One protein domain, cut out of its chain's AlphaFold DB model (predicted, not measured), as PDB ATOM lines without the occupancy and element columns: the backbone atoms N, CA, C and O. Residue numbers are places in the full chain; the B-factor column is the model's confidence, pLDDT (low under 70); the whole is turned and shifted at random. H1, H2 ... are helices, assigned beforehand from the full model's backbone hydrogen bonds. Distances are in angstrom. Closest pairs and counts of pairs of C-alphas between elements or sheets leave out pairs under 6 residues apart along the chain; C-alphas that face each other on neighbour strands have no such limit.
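This is residues 2 to 65 of the 73 residues of an uncharacterized protein of Halorubrum xinjiangense (UniProt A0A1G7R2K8). Four short helices stand round the link of residues 48 to 57, with H1 and H3 side by side, H2 across from them with no helix touching it, and H4 set slantwise near the beginning of H1. Residues 11 to 18 arch over one end from H1 to H2. The printed part has 64 residues, with the named helices H1, H2, H3 and H4 in that order along the chain and no named strand; the class is all helix. The whole is compact, with a radius of gyration of the C-alphas of 10.8 A, and spans 26 by 23 by 21 A.

H1, residues 2 to 10, touches H3, residues 36 to 47, at a shallow tilt of 28 degrees, and they run the same way. Their closest C-alphas, those of Thr 9 and Asn 47, are 4.7 A apart. H1 and H4, residues 58 to 65, only just touch, with 3 pairs of C-alphas within 8 A. Their closest C-alphas, those of Trp 3 and Trp 60, are 7.4 A apart, and the tilt is steep at 59 degrees. H2, residues 19 to 28, is apart from H1, H3 and H4. H3 and H4 are apart too. In H1, H2 and H3 every O i to N i+4 pair is within hydrogen-bond range; in H4 3 of 4 are.

H1 begins at C-alpha 2 (9.165, -43.536, 13.761) and is 12.3 A long from first to last C-alpha. H2 measures 14.5 A. H3, the longest helix with 12 residues, measures 16.4 A from C-alpha 36 at (8.599, -42.167, 23.633). H4 measures 10.0 A and ends at C-alpha 65 (12.413, -43.736, -1.216).

The C-alphas farthest apart, those of Met 16 and Asn 33, are 27.5 A apart. The printed part has no cut, and its three links are short. The mean pLDDT of the printed part is 72.5; residues under 70 are 5, 7 to 21, 24, 31, 64 and 65.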
ATOM      1  N   PHE A   2       7.720 -43.330  13.560       71.88
ATOM      2  CA  PHE A   2       9.165 -43.536  13.761       71.88
ATOM      3  C   PHE A   2      10.014 -43.474  12.475       71.88
ATOM      4  O   PHE A   2      10.877 -42.611  12.356       71.88
ATOM      5  N   TRP A   3       9.697 -44.305  11.476       74.31
ATOM      6  CA  TRP A   3      10.469 -44.399  10.229       74.31
ATOM      7  C   TRP A   3      10.516 -43.115   9.393       74.31
ATOM      8  O   TRP A   3      11.526 -42.842   8.756       74.31
ATOM      9  N   PHE A   4       9.465 -42.292   9.441       74.06
ATOM     10  CA  PHE A   4       9.442 -40.997   8.755       74.06
ATOM     11  C   PHE A   4      10.439 -40.014   9.383       74.06
ATOM     12  O   PHE A   4      11.210 -39.367   8.676       74.06
ATOM     13  N   HIS A   5      10.452 -39.926  10.717       69.44
ATOM     14  CA  HIS A   5      11.397 -39.067  11.429       69.44
ATOM     15  C   HIS A   5      12.826 -39.584  11.297       69.44
ATOM     16  O   HIS A   5      13.715 -38.789  11.015       69.44
ATOM     17  N   PHE A   6      13.013 -40.901  11.401       73.69
ATOM     18  CA  PHE A   6      14.295 -41.570  11.222       73.69
ATOM     19  C   PHE A   6      14.908 -41.263   9.848       73.69
ATOM     20  O   PHE A   6      16.041 -40.797   9.770       73.69
ATOM     21  N   TYR A   7      14.130 -41.417   8.770       69.50
ATOM     22  CA  TYR A   7      14.566 -41.095   7.407       69.50
ATOM     23  C   TYR A   7      15.048 -39.639   7.272       69.50
ATOM     24  O   TYR A   7      16.109 -39.382   6.706       69.50
ATOM     25  N   GLY A   8      14.306 -38.681   7.838       69.44
ATOM     26  CA  GLY A   8      14.686 -37.266   7.807       69.44
ATOM     27  C   GLY A   8      15.918 -36.919   8.653       69.44
ATOM     28  O   GLY A   8      16.652 -35.996   8.299       69.44
ATOM     29  N   THR A   9      16.154 -37.636   9.755       69.56
ATOM     30  CA  THR A   9      17.328 -37.442  10.624       69.56
ATOM     31  C   THR A   9      18.609 -38.004  10.010       69.56
ATOM     32  O   THR A   9      19.646 -37.353  10.065       69.56
ATOM     33  N   VAL A  10      18.523 -39.149   9.328       67.06
ATOM     34  CA  VAL A  10      19.668 -39.785   8.666       67.06
ATOM     35  C   VAL A  10      20.223 -38.964   7.498       67.06
ATOM     36  O   VAL A  10      21.433 -38.898   7.305       67.06
ATOM     37  N   GLN A  11      19.363 -38.321   6.699       63.88
ATOM     38  CA  GLN A  11      19.819 -37.553   5.531       63.88
ATOM     39  C   GLN A  11      20.761 -36.385   5.878       63.88
ATOM     40  O   GLN A  11      21.346 -35.788   4.973       63.88
ATOM     41  N   ARG A  12      20.873 -36.013   7.160       59.12
ATOM     42  CA  ARG A  12      21.521 -34.774   7.595       59.12
ATOM     43  C   ARG A  12      22.931 -34.939   8.161       59.12
ATOM     44  O   ARG A  12      23.638 -33.942   8.136       59.12
ATOM     45  N   ASP A  13      23.372 -36.129   8.581       50.50
ATOM     46  CA  ASP A  13      24.745 -36.355   9.071       50.50
ATOM     47  C   ASP A  13      25.129 -37.854   9.074       50.50
ATOM     48  O   ASP A  13      24.285 -38.719   9.291       50.50
ATOM     49  N   ARG A  14      26.410 -38.183   8.820       52.50
ATOM     50  CA  ARG A  14      26.925 -39.571   8.679       52.50
ATOM     51  C   ARG A  14      28.128 -39.866   9.586       52.50
ATOM     52  O   ARG A  14      29.156 -39.203   9.443       52.50
ATOM     53  N   PRO A  15      28.084 -40.933  10.406       60.75
ATOM     54  CA  PRO A  15      29.288 -41.678  10.770       60.75
ATOM     55  C   PRO A  15      29.129 -43.217  10.888       60.75
ATOM     56  O   PRO A  15      28.163 -43.850  10.478       60.75
ATOM     57  N   MET A  16      30.224 -43.830  11.347       48.28
ATOM     58  CA  MET A  16      30.681 -45.193  11.081       48.28
ATOM     59  C   MET A  16      30.216 -46.228  12.125       48.28
ATOM     60  O   MET A  16      30.896 -46.467  13.118       48.28
ATOM     61  N   SER A  17      29.122 -46.933  11.844       60.00
ATOM     62  CA  SER A  17      28.869 -48.300  12.341       60.00
ATOM     63  C   SER A  17      28.780 -49.246  11.138       60.00
ATOM     64  O   SER A  17      28.462 -48.799  10.041       60.00
ATOM     65  N   THR A  18      29.097 -50.536  11.269       65.31
ATOM     66  CA  THR A  18      28.986 -51.473  10.134       65.31
ATOM     67  C   THR A  18      27.518 -51.739   9.797       65.31
ATOM     68  O   THR A  18      26.759 -52.105  10.692       65.31
ATOM     69  N   GLU A  19      27.140 -51.662   8.519       68.06
ATOM     70  CA  GLU A  19      25.768 -51.876   8.011       68.06
ATOM     71  C   GLU A  19      25.074 -53.110   8.606       68.06
ATOM     72  O   GLU A  19      23.934 -53.057   9.059       68.06
ATOM     73  N   ARG A  20      25.802 -54.226   8.703       65.12
ATOM     74  CA  ARG A  20      25.279 -55.482   9.249       65.12
ATOM     75  C   ARG A  20      24.843 -55.383  10.715       65.12
ATOM     76  O   ARG A  20      23.856 -56.008  11.093       65.12
ATOM     77  N   ALA A  21      25.589 -54.653  11.544       64.75
ATOM     78  CA  ALA A  21      25.255 -54.489  12.958       64.75
ATOM     79  C   ALA A  21      24.000 -53.624  13.119       64.75
ATOM     80  O   ALA A  21      23.111 -53.974  13.889       64.75
ATOM     81  N   ARG A  22      23.898 -52.556  12.321       70.75
ATOM     82  CA  ARG A  22      22.758 -51.634  12.330       70.75
ATOM     83  C   ARG A  22      21.463 -52.325  11.906       70.75
ATOM     84  O   ARG A  22      20.482 -52.257  12.638       70.75
ATOM     85  N   LYS A  23      21.493 -53.075  10.796       70.31
ATOM     86  CA  LYS A  23      20.348 -53.874  10.318       70.31
ATOM     87  C   LYS A  23      19.857 -54.877  11.361       70.31
ATOM     88  O   LYS A  23      18.663 -54.938  11.624       70.31
ATOM     89  N   LYS A  24      20.769 -55.601  12.020       69.44
ATOM     90  CA  LYS A  24      20.402 -56.575  13.060       69.44
ATOM     91  C   LYS A  24      19.731 -55.911  14.265       69.44
ATOM     92  O   LYS A  24      18.742 -56.425  14.769       69.44
ATOM     93  N   THR A  25      20.243 -54.764  14.709       70.00
ATOM     94  CA  THR A  25      19.627 -54.002  15.804       70.00
ATOM     95  C   THR A  25      18.246 -53.474  15.418       70.00
ATOM     96  O   THR A  25      17.335 -53.519  16.236       70.00
ATOM     97  N   VAL A  26      18.062 -53.028  14.173       72.50
ATOM     98  CA  VAL A  26      16.751 -52.610  13.658       72.50
ATOM     99  C   VAL A  26      15.751 -53.766  13.586       72.50
ATOM    100  O   VAL A  26      14.589 -53.582  13.935       72.50
ATOM    101  N   GLU A  27      16.180 -54.950  13.158       72.69
ATOM    102  CA  GLU A  27      15.324 -56.141  13.106       72.69
ATOM    103  C   GLU A  27      14.879 -56.611  14.500       72.69
ATOM    104  O   GLU A  27      13.787 -57.154  14.649       72.69
ATOM    105  N   GLU A  28      15.710 -56.389  15.521       74.75
ATOM    106  CA  GLU A  28      15.426 -56.735  16.919       74.75
ATOM    107  C   GLU A  28      14.601 -55.661  17.656       74.75
ATOM    108  O   GLU A  28      14.105 -55.922  18.753       74.75
ATOM    109  N   LEU A  29      14.421 -54.467  17.073       74.75
ATOM    110  CA  LEU A  29      13.613 -53.397  17.659       74.75
ATOM    111  C   LEU A  29      12.119 -53.722  17.567       74.75
ATOM    112  O   LEU A  29      11.516 -53.712  16.491       74.75
ATOM    113  N   ASP A  30      11.488 -53.907  18.724       76.56
ATOM    114  CA  ASP A  30      10.036 -54.011  18.817       76.56
ATOM    115  C   ASP A  30       9.381 -52.626  18.762       76.56
ATOM    116  O   ASP A  30       9.028 -52.017  19.771       76.56
ATOM    117  N   LEU A  31       9.196 -52.136  17.538       69.75
ATOM    118  CA  LEU A  31       8.607 -50.826  17.261       69.75
ATOM    119  C   LEU A  31       7.192 -50.633  17.823       69.75
ATOM    120  O   LEU A  31       6.728 -49.496  17.877       69.75
ATOM    121  N   GLN A  32       6.480 -51.711  18.169       72.12
ATOM    122  CA  GLN A  32       5.134 -51.618  18.740       72.12
ATOM    123  C   GLN A  32       5.160 -51.351  20.247       72.12
ATOM    124  O   GLN A  32       4.187 -50.812  20.770       72.12
ATOM    125  N   ASN A  33       6.263 -51.692  20.916       80.00
ATOM    126  CA  ASN A  33       6.429 -51.559  22.363       80.00
ATOM    127  C   ASN A  33       7.456 -50.495  22.776       80.00
ATOM    128  O   ASN A  33       7.699 -50.330  23.970       80.00
ATOM    129  N   LEU A  34       8.031 -49.755  21.821       79.69
ATOM    130  CA  LEU A  34       8.907 -48.629  22.137       79.69
ATOM    131  C   LEU A  34       8.141 -47.528  22.866       79.69
ATOM    132  O   LEU A  34       7.095 -47.064  22.405       79.69
ATOM    133  N   ASN A  35       8.708 -47.068  23.976       84.56
ATOM    134  CA  ASN A  35       8.238 -45.858  24.635       84.56
ATOM    135  C   ASN A  35       8.800 -44.594  23.952       84.56
ATOM    136  O   ASN A  35       9.740 -44.650  23.155       84.56
ATOM    137  N   ASP A  36       8.222 -43.435  24.269       80.94
ATOM    138  CA  ASP A  36       8.599 -42.167  23.633       80.94
ATOM    139  C   ASP A  36      10.075 -41.794  23.869       80.94
ATOM    140  O   ASP A  36      10.720 -41.247  22.974       80.94
ATOM    141  N   ASP A  37      10.643 -42.131  25.030       84.38
ATOM    142  CA  ASP A  37      12.047 -41.846  25.346       84.38
ATOM    143  C   ASP A  37      13.002 -42.696  24.493       84.38
ATOM    144  O   ASP A  37      14.007 -42.190  23.986       84.38
ATOM    145  N   GLU A  38      12.672 -43.970  24.278       81.38
ATOM    146  CA  GLU A  38      13.419 -44.879  23.403       81.38
ATOM    147  C   GLU A  38      13.327 -44.437  21.940       81.38
ATOM    148  O   GLU A  38      14.336 -44.409  21.230       81.38
ATOM    149  N   VAL A  39      12.142 -44.002  21.500       81.00
ATOM    150  CA  VAL A  39      11.943 -43.402  20.174       81.00
ATOM    151  C   VAL A  39      12.832 -42.170  20.002       81.00
ATOM    152  O   VAL A  39      13.528 -42.047  18.993       81.00
ATOM    153  N   VAL A  40      12.862 -41.270  20.988       81.56
ATOM    154  CA  VAL A  40      13.702 -40.065  20.946       81.56
ATOM    155  C   VAL A  40      15.190 -40.420  20.919       81.56
ATOM    156  O   VAL A  40      15.947 -39.782  20.184       81.56
ATOM    157  N   GLN A  41      15.633 -41.427  21.675       82.31
ATOM    158  CA  GLN A  41      17.028 -41.878  21.648       82.31
ATOM    159  C   GLN A  41      17.423 -42.462  20.290       82.31
ATOM    160  O   GLN A  41      18.470 -42.101  19.754       82.31
ATOM    161  N   LEU A  42      16.579 -43.298  19.692       80.31
ATOM    162  CA  LEU A  42      16.832 -43.865  18.368       80.31
ATOM    163  C   LEU A  42      16.900 -42.786  17.279       80.31
ATOM    164  O   LEU A  42      17.756 -42.851  16.400       80.31
ATOM    165  N   LEU A  43      16.059 -41.750  17.366       77.44
ATOM    166  CA  LEU A  43      16.117 -40.599  16.459       77.44
ATOM    167  C   LEU A  43      17.376 -39.746  16.663       77.44
ATOM    168  O   LEU A  43      17.911 -39.199  15.701       77.44
ATOM    169  N   LYS A  44      17.882 -39.632  17.898       81.06
ATOM    170  CA  LYS A  44      19.180 -38.989  18.165       81.06
ATOM    171  C   LYS A  44      20.329 -39.784  17.558       81.06
ATOM    172  O   LYS A  44      21.147 -39.190  16.873       81.06
ATOM    173  N   LEU A  45      20.340 -41.105  17.724       79.44
ATOM    174  CA  LEU A  45      21.347 -41.976  17.111       79.44
ATOM    175  C   LEU A  45      21.313 -41.888  15.579       79.44
ATOM    176  O   LEU A  45      22.360 -41.841  14.943       79.44
ATOM    177  N   ALA A  46      20.123 -41.804  14.984       76.12
ATOM    178  CA  ALA A  46      19.969 -41.572  13.551       76.12
ATOM    179  C   ALA A  46      20.495 -40.191  13.106       76.12
ATOM    180  O   ALA A  46      21.128 -40.101  12.062       76.12
ATOM    181  N   ASN A  47      20.292 -39.126  13.897       72.56
ATOM    182  CA  ASN A  47      20.906 -37.807  13.645       72.56
ATOM    183  C   ASN A  47      22.427 -37.825  13.802       72.56
ATOM    184  O   ASN A  47      23.141 -37.157  13.067       72.56
ATOM    185  N   GLU A  48      22.930 -38.595  14.759       79.81
ATOM    186  CA  GLU A  48      24.354 -38.867  14.924       79.81
ATOM    187  C   GLU A  48      24.858 -39.862  13.865       79.81
ATOM    188  O   GLU A  48      25.955 -40.375  14.026       79.81
ATOM    189  N   GLY A  49      24.054 -40.171  12.831       72.56
ATOM    190  CA  GLY A  49      24.280 -41.090  11.707       72.56
ATOM    191  C   GLY A  49      24.683 -42.518  12.080       72.56
ATOM    192  O   GLY A  49      25.232 -43.251  11.259       72.56
ATOM    193  N   VAL A  50      24.438 -42.929  13.325       76.44
ATOM    194  CA  VAL A  50      24.656 -44.305  13.790       76.44
ATOM    195  C   VAL A  50      23.796 -45.287  12.998       76.44
ATOM    196  O   VAL A  50      24.168 -46.454  12.904       76.44
ATOM    197  N   TYR A  51      22.696 -44.806  12.414       73.00
ATOM    198  CA  TYR A  51      21.837 -45.531  11.492       73.00
ATOM    199  C   TYR A  51      21.667 -44.782  10.165       73.00
ATOM    200  O   TYR A  51      21.742 -43.557  10.149       73.00
ATOM    201  N   ASP A  52      21.417 -45.518   9.080       73.00
ATOM    202  CA  ASP A  52      21.134 -45.003   7.737       73.00
ATOM    203  C   ASP A  52      19.757 -45.485   7.215       73.00
ATOM    204  O   ASP A  52      19.144 -46.409   7.758       73.00
ATOM    205  N   THR A  53      19.251 -44.895   6.132       73.44
ATOM    206  CA  THR A  53      17.994 -45.262   5.476       73.44
ATOM    207  C   THR A  53      18.037 -46.686   4.944       73.44
ATOM    208  O   THR A  53      17.002 -47.344   4.876       73.44
ATOM    209  N   ASP A  54      19.235 -47.181   4.639       77.81
ATOM    210  CA  ASP A  54      19.479 -48.560   4.217       77.81
ATOM    211  C   ASP A  54      19.274 -49.574   5.349       77.81
ATOM    212  O   ASP A  54      19.099 -50.765   5.086       77.81
ATOM    213  N   ASP A  55      19.277 -49.124   6.607       77.06
ATOM    214  CA  ASP A  55      19.018 -49.981   7.764       77.06
ATOM    215  C   ASP A  55      17.518 -50.134   8.045       77.06
ATOM    216  O   ASP A  55      17.117 -51.007   8.809       77.06
ATOM    217  N   MET A  56      16.676 -49.309   7.419       78.12
ATOM    218  CA  MET A  56      15.224 -49.407   7.521       78.12
ATOM    219  C   MET A  56      14.709 -50.680   6.825       78.12
ATOM    220  O   MET A  56      15.252 -51.065   5.793       78.12
ATOM    221  N   PRO A  57      13.629 -51.322   7.300       78.38
ATOM    222  CA  PRO A  57      13.033 -52.459   6.605       78.38
ATOM    223  C   PRO A  57      12.608 -52.130   5.167       78.38
ATOM    224  O   PRO A  57      12.045 -51.066   4.900       78.38
ATOM    225  N   GLU A  58      12.800 -53.082   4.251       78.00
ATOM    226  CA  GLU A  58      12.627 -52.908   2.797       78.00
ATOM    227  C   GLU A  58      11.239 -52.361   2.401       78.00
ATOM    228  O   GLU A  58      11.107 -51.493   1.533       78.00
ATOM    229  N   TRP A  59      10.186 -52.796   3.100       75.12
ATOM    230  CA  TRP A  59       8.822 -52.309   2.873       75.12
ATOM    231  C   TRP A  59       8.670 -50.806   3.140       75.12
ATOM    232  O   TRP A  59       7.951 -50.126   2.409       75.12
ATOM    233  N   TRP A  60       9.381 -50.265   4.130       74.25
ATOM    234  CA  TRP A  60       9.413 -48.830   4.402       74.25
ATOM    235  C   TRP A  60      10.390 -48.080   3.499       74.25
ATOM    236  O   TRP A  60      10.095 -46.946   3.119       74.25
ATOM    237  N   GLN A  61      11.498 -48.706   3.089       72.56
ATOM    238  CA  GLN A  61      12.402 -48.131   2.085       72.56
ATOM    239  C   GLN A  61      11.657 -47.827   0.785       72.56
ATOM    240  O   GLN A  61      11.779 -46.730   0.249       72.56
ATOM    241  N   SER A  62      10.797 -48.741   0.329       75.38
ATOM    242  CA  SER A  62       9.963 -48.529  -0.863       75.38
ATOM    243  C   SER A  62       8.970 -47.368  -0.708       75.38
ATOM    244  O   SER A  62       8.711 -46.634  -1.663       75.38
ATOM    245  N   VAL A  63       8.416 -47.174   0.495       74.44
ATOM    246  CA  VAL A  63       7.447 -46.103   0.783       74.44
ATOM    247  C   VAL A  63       8.125 -44.733   0.828       74.44
ATOM    248  O   VAL A  63       7.619 -43.791   0.220       74.44
ATOM    249  N   PHE A  64       9.265 -44.611   1.509       69.88
ATOM    250  CA  PHE A  64       9.935 -43.322   1.711       69.88
ATOM    251  C   PHE A  64      10.960 -42.977   0.626       69.88
ATOM    252  O   PHE A  64      11.133 -41.798   0.325       69.88
ATOM    253  N   GLY A  65      11.562 -43.965  -0.042       66.00
ATOM    254  CA  GLY A  65      12.413 -43.736  -1.216       66.00
ATOM    255  C   GLY A  65      11.661 -43.001  -2.331       66.00
ATOM    256  O   GLY A  65      12.158 -42.023  -2.881       66.00
TER     257      GLY A  65